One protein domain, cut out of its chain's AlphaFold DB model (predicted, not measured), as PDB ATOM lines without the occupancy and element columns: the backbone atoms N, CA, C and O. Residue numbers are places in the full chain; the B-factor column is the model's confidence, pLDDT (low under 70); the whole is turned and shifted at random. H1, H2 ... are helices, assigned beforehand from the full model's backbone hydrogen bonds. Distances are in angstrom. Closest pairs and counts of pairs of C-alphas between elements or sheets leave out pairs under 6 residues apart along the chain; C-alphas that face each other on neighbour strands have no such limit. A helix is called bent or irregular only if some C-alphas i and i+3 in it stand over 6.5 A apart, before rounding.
ATOM      1  N   ILE A   2      13.509 -45.914  21.534       96.25
ATOM      2  CA  ILE A   2      13.484 -46.674  20.263       96.25
ATOM      3  C   ILE A   2      12.633 -45.964  19.196       96.25
ATOM      4  O   ILE A   2      13.029 -45.896  18.033       96.25
ATOM      5  N   GLN A   3      11.491 -45.403  19.592       96.88
ATOM      6  CA  GLN A   3      10.571 -44.721  18.683       96.88
ATOM      7  C   GLN A   3      11.191 -43.462  18.060       96.88
ATOM      8  O   GLN A   3      10.979 -43.176  16.887       96.88
ATOM      9  N   GLU A   4      11.983 -42.734  18.834       95.19
ATOM     10  CA  GLU A   4      12.681 -41.510  18.458       95.19
ATOM     11  C   GLU A   4      13.801 -41.825  17.464       95.19
ATOM     12  O   GLU A   4      13.958 -41.119  16.470       95.19
ATOM     13  N   ILE A   5      14.509 -42.943  17.665       96.12
ATOM     14  CA  ILE A   5      15.489 -43.457  16.699       96.12
ATOM     15  C   ILE A   5      14.796 -43.832  15.382       96.12
ATOM     16  O   ILE A   5      15.274 -43.457  14.313       96.12
ATOM     17  N   ILE A   6      13.661 -44.539  15.433       97.38
ATOM     18  CA  ILE A   6      12.889 -44.897  14.230       97.38
ATOM     19  C   ILE A   6      12.401 -43.637  13.505       97.38
ATOM     20  O   ILE A   6      12.540 -43.538  12.286       97.38
ATOM     21  N   ALA A   7      11.873 -42.658  14.239       96.62
ATOM     22  CA  ALA A   7      11.423 -41.390  13.676       96.62
ATOM     23  C   ALA A   7      12.570 -40.639  12.986       96.62
ATOM     24  O   ALA A   7      12.411 -40.200  11.850       96.62
ATOM     25  N   TYR A   8      13.740 -40.558  13.625       95.81
ATOM     26  CA  TYR A   8      14.920 -39.932  13.032       95.81
ATOM     27  C   TYR A   8      15.362 -40.637  11.745       95.81
ATOM     28  O   TYR A   8      15.582 -39.970  10.735       95.81
ATOM     29  N   LYS A   9      15.413 -41.977  11.735       95.31
ATOM     30  CA  LYS A   9      15.730 -42.744  10.517       95.31
ATOM     31  C   LYS A   9      14.757 -42.427   9.383       95.31
ATOM     32  O   LYS A   9      15.196 -42.111   8.286       95.31
ATOM     33  N   ASN A  10      13.456 -42.400   9.668       96.19
ATOM     34  CA  ASN A  10      12.444 -42.060   8.667       96.19
ATOM     35  C   ASN A  10      12.625 -40.638   8.104       96.19
ATOM     36  O   ASN A  10      12.350 -40.412   6.926       96.19
ATOM     37  N   ILE A  11      13.080 -39.680   8.919       95.50
ATOM     38  CA  ILE A  11      13.383 -38.312   8.467       95.50
ATOM     39  C   ILE A  11      14.605 -38.309   7.546       95.50
ATOM     40  O   ILE A  11      14.542 -37.716   6.470       95.50
ATOM     41  N   VAL A  12      15.691 -38.984   7.937       95.38
ATOM     42  CA  VAL A  12      16.906 -39.119   7.113       95.38
ATOM     43  C   VAL A  12      16.571 -39.773   5.773       95.38
ATOM     44  O   VAL A  12      16.972 -39.264   4.726       95.38
ATOM     45  N   ASP A  13      15.762 -40.832   5.786       95.25
ATOM     46  CA  ASP A  13      15.388 -41.565   4.579       95.25
ATOM     47  C   ASP A  13      14.557 -40.716   3.605       95.25
ATOM     48  O   ASP A  13      14.671 -40.857   2.387       95.25
ATOM     49  N   ASN A  14      13.757 -39.787   4.134       95.31
ATOM     50  CA  ASN A  14      12.875 -38.918   3.354       95.31
ATOM     51  C   ASN A  14      13.430 -37.507   3.112       95.31
ATOM     52  O   ASN A  14      12.723 -36.676   2.531       95.31
ATOM     53  N   ILE A  15      14.669 -37.208   3.518       94.75
ATOM     54  CA  ILE A  15      15.184 -35.831   3.522       94.75
ATOM     55  C   ILE A  15      15.173 -35.187   2.135       94.75
ATOM     56  O   ILE A  15      14.846 -34.010   1.995       94.75
ATOM     57  N   GLU A  16      15.444 -35.960   1.080       94.75
ATOM     58  CA  GLU A  16      15.394 -35.446  -0.287       94.75
ATOM     59  C   GLU A  16      13.985 -34.995  -0.686       94.75
ATOM     60  O   GLU A  16      13.814 -33.933  -1.286       94.75
ATOM     61  N   ASN A  17      12.970 -35.774  -0.317       95.44
ATOM     62  CA  ASN A  17      11.577 -35.439  -0.585       95.44
ATOM     63  C   ASN A  17      11.140 -34.203   0.211       95.44
ATOM     64  O   ASN A  17      10.457 -33.336  -0.326       95.44
ATOM     65  N   LEU A  18      11.570 -34.094   1.473       94.94
ATOM     66  CA  LEU A  18      11.311 -32.917   2.305       94.94
ATOM     67  C   LEU A  18      11.914 -31.652   1.682       94.94
ATOM     68  O   LEU A  18      11.220 -30.645   1.560       94.94
ATOM     69  N   MET A  19      13.156 -31.723   1.198       95.06
ATOM     70  CA  MET A  19      13.784 -30.610   0.479       95.06
ATOM     71  C   MET A  19      13.032 -30.257  -0.808       95.06
ATOM     72  O   MET A  19      12.793 -29.080  -1.065       95.06
ATOM     73  N   ASN A  20      12.619 -31.253  -1.598       94.50
ATOM     74  CA  ASN A  20      11.888 -31.033  -2.853       94.50
ATOM     75  C   ASN A  20      10.503 -30.401  -2.645       94.50
ATOM     76  O   ASN A  20      10.029 -29.679  -3.516       94.50
ATOM     77  N   LYS A  21       9.842 -30.694  -1.519       94.75
ATOM     78  CA  LYS A  21       8.540 -30.116  -1.151       94.75
ATOM     79  C   LYS A  21       8.652 -28.733  -0.516       94.75
ATOM     80  O   LYS A  21       7.646 -28.042  -0.392       94.75
ATOM     81  N   SER A  22       9.848 -28.350  -0.081       93.94
ATOM     82  CA  SER A  22      10.088 -27.042   0.517       93.94
ATOM     83  C   SER A  22      10.074 -25.933  -0.545       93.94
ATOM     84  O   SER A  22      10.356 -26.196  -1.716       93.94
ATOM     85  N   PRO A  23       9.806 -24.673  -0.160       94.56
ATOM     86  CA  PRO A  23       9.894 -23.538  -1.079       94.56
ATOM     87  C   PRO A  23      11.345 -23.154  -1.427       94.56
ATOM     88  O   PRO A  23      11.572 -22.233  -2.214       94.56
ATOM     89  N   PHE A  24      12.341 -23.824  -0.841       96.19
ATOM     90  CA  PHE A  24      13.747 -23.473  -0.974       96.19
ATOM     91  C   PHE A  24      14.426 -24.260  -2.092       96.19
ATOM     92  O   PHE A  24      14.279 -25.474  -2.231       96.19
ATOM     93  N   LYS A  25      15.256 -23.568  -2.878       95.50
ATOM     94  CA  LYS A  25      16.114 -24.230  -3.867       95.50
ATOM     95  C   LYS A  25      17.175 -25.065  -3.148       95.50
ATOM     96  O   LYS A  25      17.794 -24.586  -2.199       95.50
ATOM     97  N   LYS A  26      17.488 -26.256  -3.673       93.81
ATOM     98  CA  LYS A  26      18.580 -27.099  -3.144       93.81
ATOM     99  C   LYS A  26      19.907 -26.343  -3.031       93.81
ATOM    100  O   LYS A  26      20.605 -26.516  -2.047       93.81
ATOM    101  N   SER A  27      20.233 -25.476  -3.993       94.81
ATOM    102  CA  SER A  27      21.457 -24.662  -3.950       94.81
ATOM    103  C   SER A  27      21.521 -23.745  -2.726       94.81
ATOM    104  O   SER A  27      22.574 -23.643  -2.112       94.81
ATOM    105  N   TYR A  28      20.393 -23.136  -2.351       96.44
ATOM    106  CA  TYR A  28      20.296 -22.290  -1.164       96.44
ATOM    107  C   TYR A  28      20.470 -23.117   0.113       96.44
ATOM    108  O   TYR A  28      21.231 -22.737   0.993       96.44
ATOM    109  N   ILE A  29      19.832 -24.290   0.188       96.44
ATOM    110  CA  ILE A  29      19.993 -25.202   1.331       96.44
ATOM    111  C   ILE A  29      21.465 -25.606   1.487       96.44
ATOM    112  O   ILE A  29      22.006 -25.536   2.584       96.44
ATOM    113  N   ILE A  30      22.131 -25.987   0.393       95.62
ATOM    114  CA  ILE A  30      23.549 -26.380   0.399       95.62
ATOM    115  C   ILE A  30      24.436 -25.244   0.926       95.62
ATOM    116  O   ILE A  30      25.308 -25.488   1.758       95.62
ATOM    117  N   GLU A  31      24.196 -24.017   0.460       95.12
ATOM    118  CA  GLU A  31      24.926 -22.825   0.894       95.12
ATOM    119  C   GLU A  31      24.752 -22.568   2.395       95.12
ATOM    120  O   GLU A  31      25.742 -22.420   3.107       95.12
ATOM    121  N   GLN A  32      23.512 -22.587   2.893       94.50
ATOM    122  CA  GLN A  32      23.209 -22.333   4.305       94.50
ATOM    123  C   GLN A  32      23.731 -23.430   5.241       94.50
ATOM    124  O   GLN A  32      24.121 -23.148   6.370       94.50
ATOM    125  N   VAL A  33      23.773 -24.683   4.782       94.62
ATOM    126  CA  VAL A  33      24.353 -25.799   5.547       94.62
ATOM    127  C   VAL A  33      25.886 -25.692   5.621       94.62
ATOM    128  O   VAL A  33      26.495 -26.268   6.520       94.62
ATOM    129  N   GLY A  34      26.528 -24.956   4.705       94.31
ATOM    130  CA  GLY A  34      27.970 -24.691   4.740       94.31
ATOM    131  C   GLY A  34      28.850 -25.873   4.314       94.31
ATOM    132  O   GLY A  34      30.044 -25.900   4.610       94.31
ATOM    133  N   ILE A  35      28.285 -26.863   3.617       94.12
ATOM    134  CA  ILE A  35      29.013 -28.040   3.120       94.12
ATOM    135  C   ILE A  35      29.290 -27.875   1.619       94.12
ATOM    136  O   ILE A  35      28.386 -27.489   0.876       94.12
ATOM    137  N   PRO A  36      30.484 -28.251   1.114       96.50
ATOM    138  CA  PRO A  36      30.745 -28.248  -0.322       96.50
ATOM    139  C   PRO A  36      29.712 -29.077  -1.093       96.50
ATOM    140  O   PRO A  36      29.470 -30.238  -0.748       96.50
ATOM    141  N   SER A  37      29.164 -28.537  -2.185       96.56
ATOM    142  CA  SER A  37      28.105 -29.193  -2.970       96.56
ATOM    143  C   SER A  37      28.400 -30.660  -3.324       96.56
ATOM    144  O   SER A  37      27.514 -31.492  -3.122       96.56
ATOM    145  N   PRO A  38      29.618 -31.054  -3.765       97.12
ATOM    146  CA  PRO A  38      29.921 -32.463  -4.038       97.12
ATOM    147  C   PRO A  38      29.769 -33.367  -2.806       97.12
ATOM    148  O   PRO A  38      29.277 -34.492  -2.906       97.12
ATOM    149  N   THR A  39      30.161 -32.873  -1.630       97.38
ATOM    150  CA  THR A  39      30.007 -33.588  -0.359       97.38
ATOM    151  C   THR A  39      28.543 -33.679   0.042       97.38
ATOM    152  O   THR A  39      28.112 -34.751   0.465       97.38
ATOM    153  N   PHE A  40      27.769 -32.607  -0.144       97.25
ATOM    154  CA  PHE A  40      26.334 -32.611   0.127       97.25
ATOM    155  C   PHE A  40      25.606 -33.661  -0.717       97.25
ATOM    156  O   PHE A  40      24.906 -34.508  -0.171       97.25
ATOM    157  N   TYR A  41      25.820 -33.677  -2.036       96.75
ATOM    158  CA  TYR A  41      25.176 -34.658  -2.917       96.75
ATOM    159  C   TYR A  41      25.612 -36.095  -2.618       96.75
ATOM    160  O   TYR A  41      24.785 -37.008  -2.662       96.75
ATOM    161  N   ARG A  42      26.886 -36.315  -2.263       97.62
ATOM    162  CA  ARG A  42      27.356 -37.630  -1.800       97.62
ATOM    163  C   ARG A  42      26.608 -38.065  -0.541       97.62
ATOM    164  O   ARG A  42      26.094 -39.177  -0.523       97.62
ATOM    165  N   LYS A  43      26.528 -37.197   0.474       96.94
ATOM    166  CA  LYS A  43      25.827 -37.462   1.742       96.94
ATOM    167  C   LYS A  43      24.333 -37.678   1.548       96.94
ATOM    168  O   LYS A  43      23.781 -38.556   2.197       96.94
ATOM    169  N   LEU A  44      23.710 -36.947   0.626       95.81
ATOM    170  CA  LEU A  44      22.310 -37.129   0.257       95.81
ATOM    171  C   LEU A  44      22.061 -38.515  -0.336       95.81
ATOM    172  O   LEU A  44      21.146 -39.207   0.093       95.81
ATOM    173  N   LYS A  45      22.921 -38.948  -1.263       95.69
ATOM    174  CA  LYS A  45      22.825 -40.275  -1.881       95.69
ATOM    175  C   LYS A  45      23.074 -41.409  -0.886       95.69
ATOM    176  O   LYS A  45      22.456 -42.460  -1.004       95.69
ATOM    177  N   THR A  46      24.017 -41.233   0.038       95.94
ATOM    178  CA  THR A  46      24.398 -42.280   1.001       95.94
ATOM    179  C   THR A  46      23.683 -42.177   2.344       95.94
ATOM    180  O   THR A  46      23.917 -43.026   3.194       95.94
ATOM    181  N   GLN A  47      22.844 -41.155   2.547       94.50
ATOM    182  CA  GLN A  47      22.132 -40.880   3.802       94.50
ATOM    183  C   GLN A  47      23.072 -40.785   5.022       94.50
ATOM    184  O   GLN A  47      22.772 -41.254   6.113       94.50
ATOM    185  N   THR A  48      24.238 -40.158   4.834       95.38
ATOM    186  CA  THR A  48      25.308 -40.055   5.853       95.38
ATOM    187  C   THR A  48      25.442 -38.652   6.451       95.38
ATOM    188  O   THR A  48      26.543 -38.204   6.794       95.38
ATOM    189  N   PHE A  49      24.331 -37.919   6.539       95.88
ATOM    190  CA  PHE A  49      24.307 -36.663   7.282       95.88
ATOM    191  C   PHE A  49      24.452 -36.936   8.785       95.88
ATOM    192  O   PHE A  49      23.876 -37.893   9.301       95.88
ATOM    193  N   SER A  50      25.227 -36.113   9.492       95.19
ATOM    194  CA  SER A  50      25.253 -36.144  10.957       95.19
ATOM    195  C   SER A  50      23.949 -35.579  11.533       95.19
ATOM    196  O   SER A  50      23.173 -34.925  10.833       95.19
ATOM    197  N   ALA A  51      23.708 -35.800  12.827       95.69
ATOM    198  CA  ALA A  51      22.563 -35.205  13.514       95.69
ATOM    199  C   ALA A  51      22.562 -33.668  13.419       95.69
ATOM    200  O   ALA A  51      21.521 -33.086  13.132       95.69
ATOM    201  N   ASP A  52      23.727 -33.032  13.562       95.06
ATOM    202  CA  ASP A  52      23.868 -31.575  13.466       95.06
ATOM    203  C   ASP A  52      23.629 -31.062  12.042       95.06
ATOM    204  O   ASP A  52      22.946 -30.060  11.848       95.06
ATOM    205  N   GLU A  53      24.124 -31.773  11.024       96.00
ATOM    206  CA  GLU A  53      23.853 -31.435   9.621       96.00
ATOM    207  C   GLU A  53      22.353 -31.561   9.306       96.00
ATOM    208  O   GLU A  53      21.773 -30.684   8.665       96.00
ATOM    209  N   MET A  54      21.706 -32.622   9.801       96.56
ATOM    210  CA  MET A  54      20.259 -32.815   9.667       96.56
ATOM    211  C   MET A  54      19.468 -31.725  10.387       96.56
ATOM    212  O   MET A  54      18.466 -31.251   9.850       96.56
ATOM    213  N   LEU A  55      19.915 -31.306  11.572       95.62
ATOM    214  CA  LEU A  55      19.302 -30.210  12.310       95.62
ATOM    215  C   LEU A  55      19.418 -28.899  11.526       95.62
ATOM    216  O   LEU A  55      18.410 -28.225  11.343       95.62
ATOM    217  N   SER A  56      20.596 -28.572  10.995       95.50
ATOM    218  CA  SER A  56      20.800 -27.385  10.152       95.50
ATOM    219  C   SER A  56      19.881 -27.382   8.931       95.50
ATOM    220  O   SER A  56      19.245 -26.368   8.647       95.50
ATOM    221  N   ILE A  57      19.731 -28.524   8.248       96.69
ATOM    222  CA  ILE A  57      18.771 -28.659   7.144       96.69
ATOM    223  C   ILE A  57      17.342 -28.417   7.648       96.69
ATOM    224  O   ILE A  57      16.624 -27.609   7.067       96.69
ATOM    225  N   ALA A  58      16.926 -29.068   8.737       95.81
ATOM    226  CA  ALA A  58      15.575 -28.933   9.283       95.81
ATOM    227  C   ALA A  58      15.229 -27.480   9.653       95.81
ATOM    228  O   ALA A  58      14.135 -27.015   9.333       95.81
ATOM    229  N   LYS A  59      16.175 -26.738  10.242       95.31
ATOM    230  CA  LYS A  59      15.999 -25.314  10.566       95.31
ATOM    231  C   LYS A  59      15.694 -24.460   9.334       95.31
ATOM    232  O   LYS A  59      14.869 -23.554   9.411       95.31
ATOM    233  N   ILE A  60      16.325 -24.771   8.201       96.44
ATOM    234  CA  ILE A  60      16.082 -24.085   6.925       96.44
ATOM    235  C   ILE A  60      14.719 -24.481   6.355       96.44
ATOM    236  O   ILE A  60      13.976 -23.622   5.895       96.44
ATOM    237  N   LEU A  61      14.379 -25.773   6.380       96.00
ATOM    238  CA  LEU A  61      13.122 -26.274   5.808       96.00
ATOM    239  C   LEU A  61      11.882 -25.816   6.591       96.00
ATOM    240  O   LEU A  61      10.798 -25.726   6.011       96.00
ATOM    241  N   SER A  62      12.034 -25.515   7.880       94.56
ATOM    242  CA  SER A  62      10.943 -25.138   8.784       94.56
ATOM    243  C   SER A  62      11.298 -23.880   9.596       94.56
ATOM    244  O   SER A  62      11.424 -23.946  10.822       94.56
TER     245      SER A  62
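This is residues 2 to 62 of the 103 residues of an uncharacterized protein of Flavobacterium crocinum (UniProt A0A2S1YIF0). A long helix with a kink, H1, enters a small cluster of three shorter helices, H2, H3 and H4, and its first residues, 2 to 7, stick out from the body as a free arm. In the cluster H2 and H4 pack on each other with crossed lines, while H3 stands about perpendicular to H2; the second half of H1 lies close to all three. The printed part has 61 residues with four named helices, in the order H1, H2, H3, H4, and no named strand; its class is all helix. It is compact, with a radius of gyration of the C-alphas of 11.1 A, and spans 33 by 22 by 17 A, the free arm adding to the longest span.

H1, residues 2 to 21, has a kink of 58 degrees near residue 15, and it is irregular, with C-alphas 13 and 16 being 7.8 A apart. H2, residues 26 to 33, is close to H1 but not clearly touching, at a steep tilt of 49 degrees, opposite ways; the closest C-alphas are those of Met 19 and Lys 26, 7.0 A apart. H3, residues 37 to 46, touches no helix. It is near H2, about perpendicular at 81 degrees, with the C-alphas of Ile 30 and Ser 37 closest at 6.3 A. It is near H1 too, at a steep tilt of 50 degrees, opposite ways, with the C-alphas of Glu 16 and Leu 44 closest at 7.1 A. H4, residues 51 to 61, is apart from H3. H4 touches H2 at a steep tilt of 54 degrees, opposite ways, with the C-alphas of Val 33 and Ser 56 closest at 6.0 A. H4 and H1 only just touch, with 3 pairs of C-alphas within 8 A, and H1 does so with residues 12 to 19 alone; the closest C-alphas are those of Met 19 and Leu 61, 6.9 A apart. These two run the same way at a steep tilt of 45 degrees. In H2, H3 and H4 every O i to N i+4 pair is within hydrogen-bond range; in H1 14 of 16 are.

H1 begins with C-alpha 2 at (13.484, -46.674, 20.263) and is 27.5 A from first to last C-alpha. H2 measures 10.5 A, H3 14.2 A from C-alpha 37 at (28.105, -29.193, -2.970), and H4 15.1 A, ending with C-alpha 61 at (13.122, -26.274, 5.808).

The two C-alphas farthest apart are those of Ile 2 and Ser 27, at 33.7 A. The printed part has no cut, and its three links between helices are tight. The mean pLDDT of the printed part is 95.7, and no printed residue is under 70.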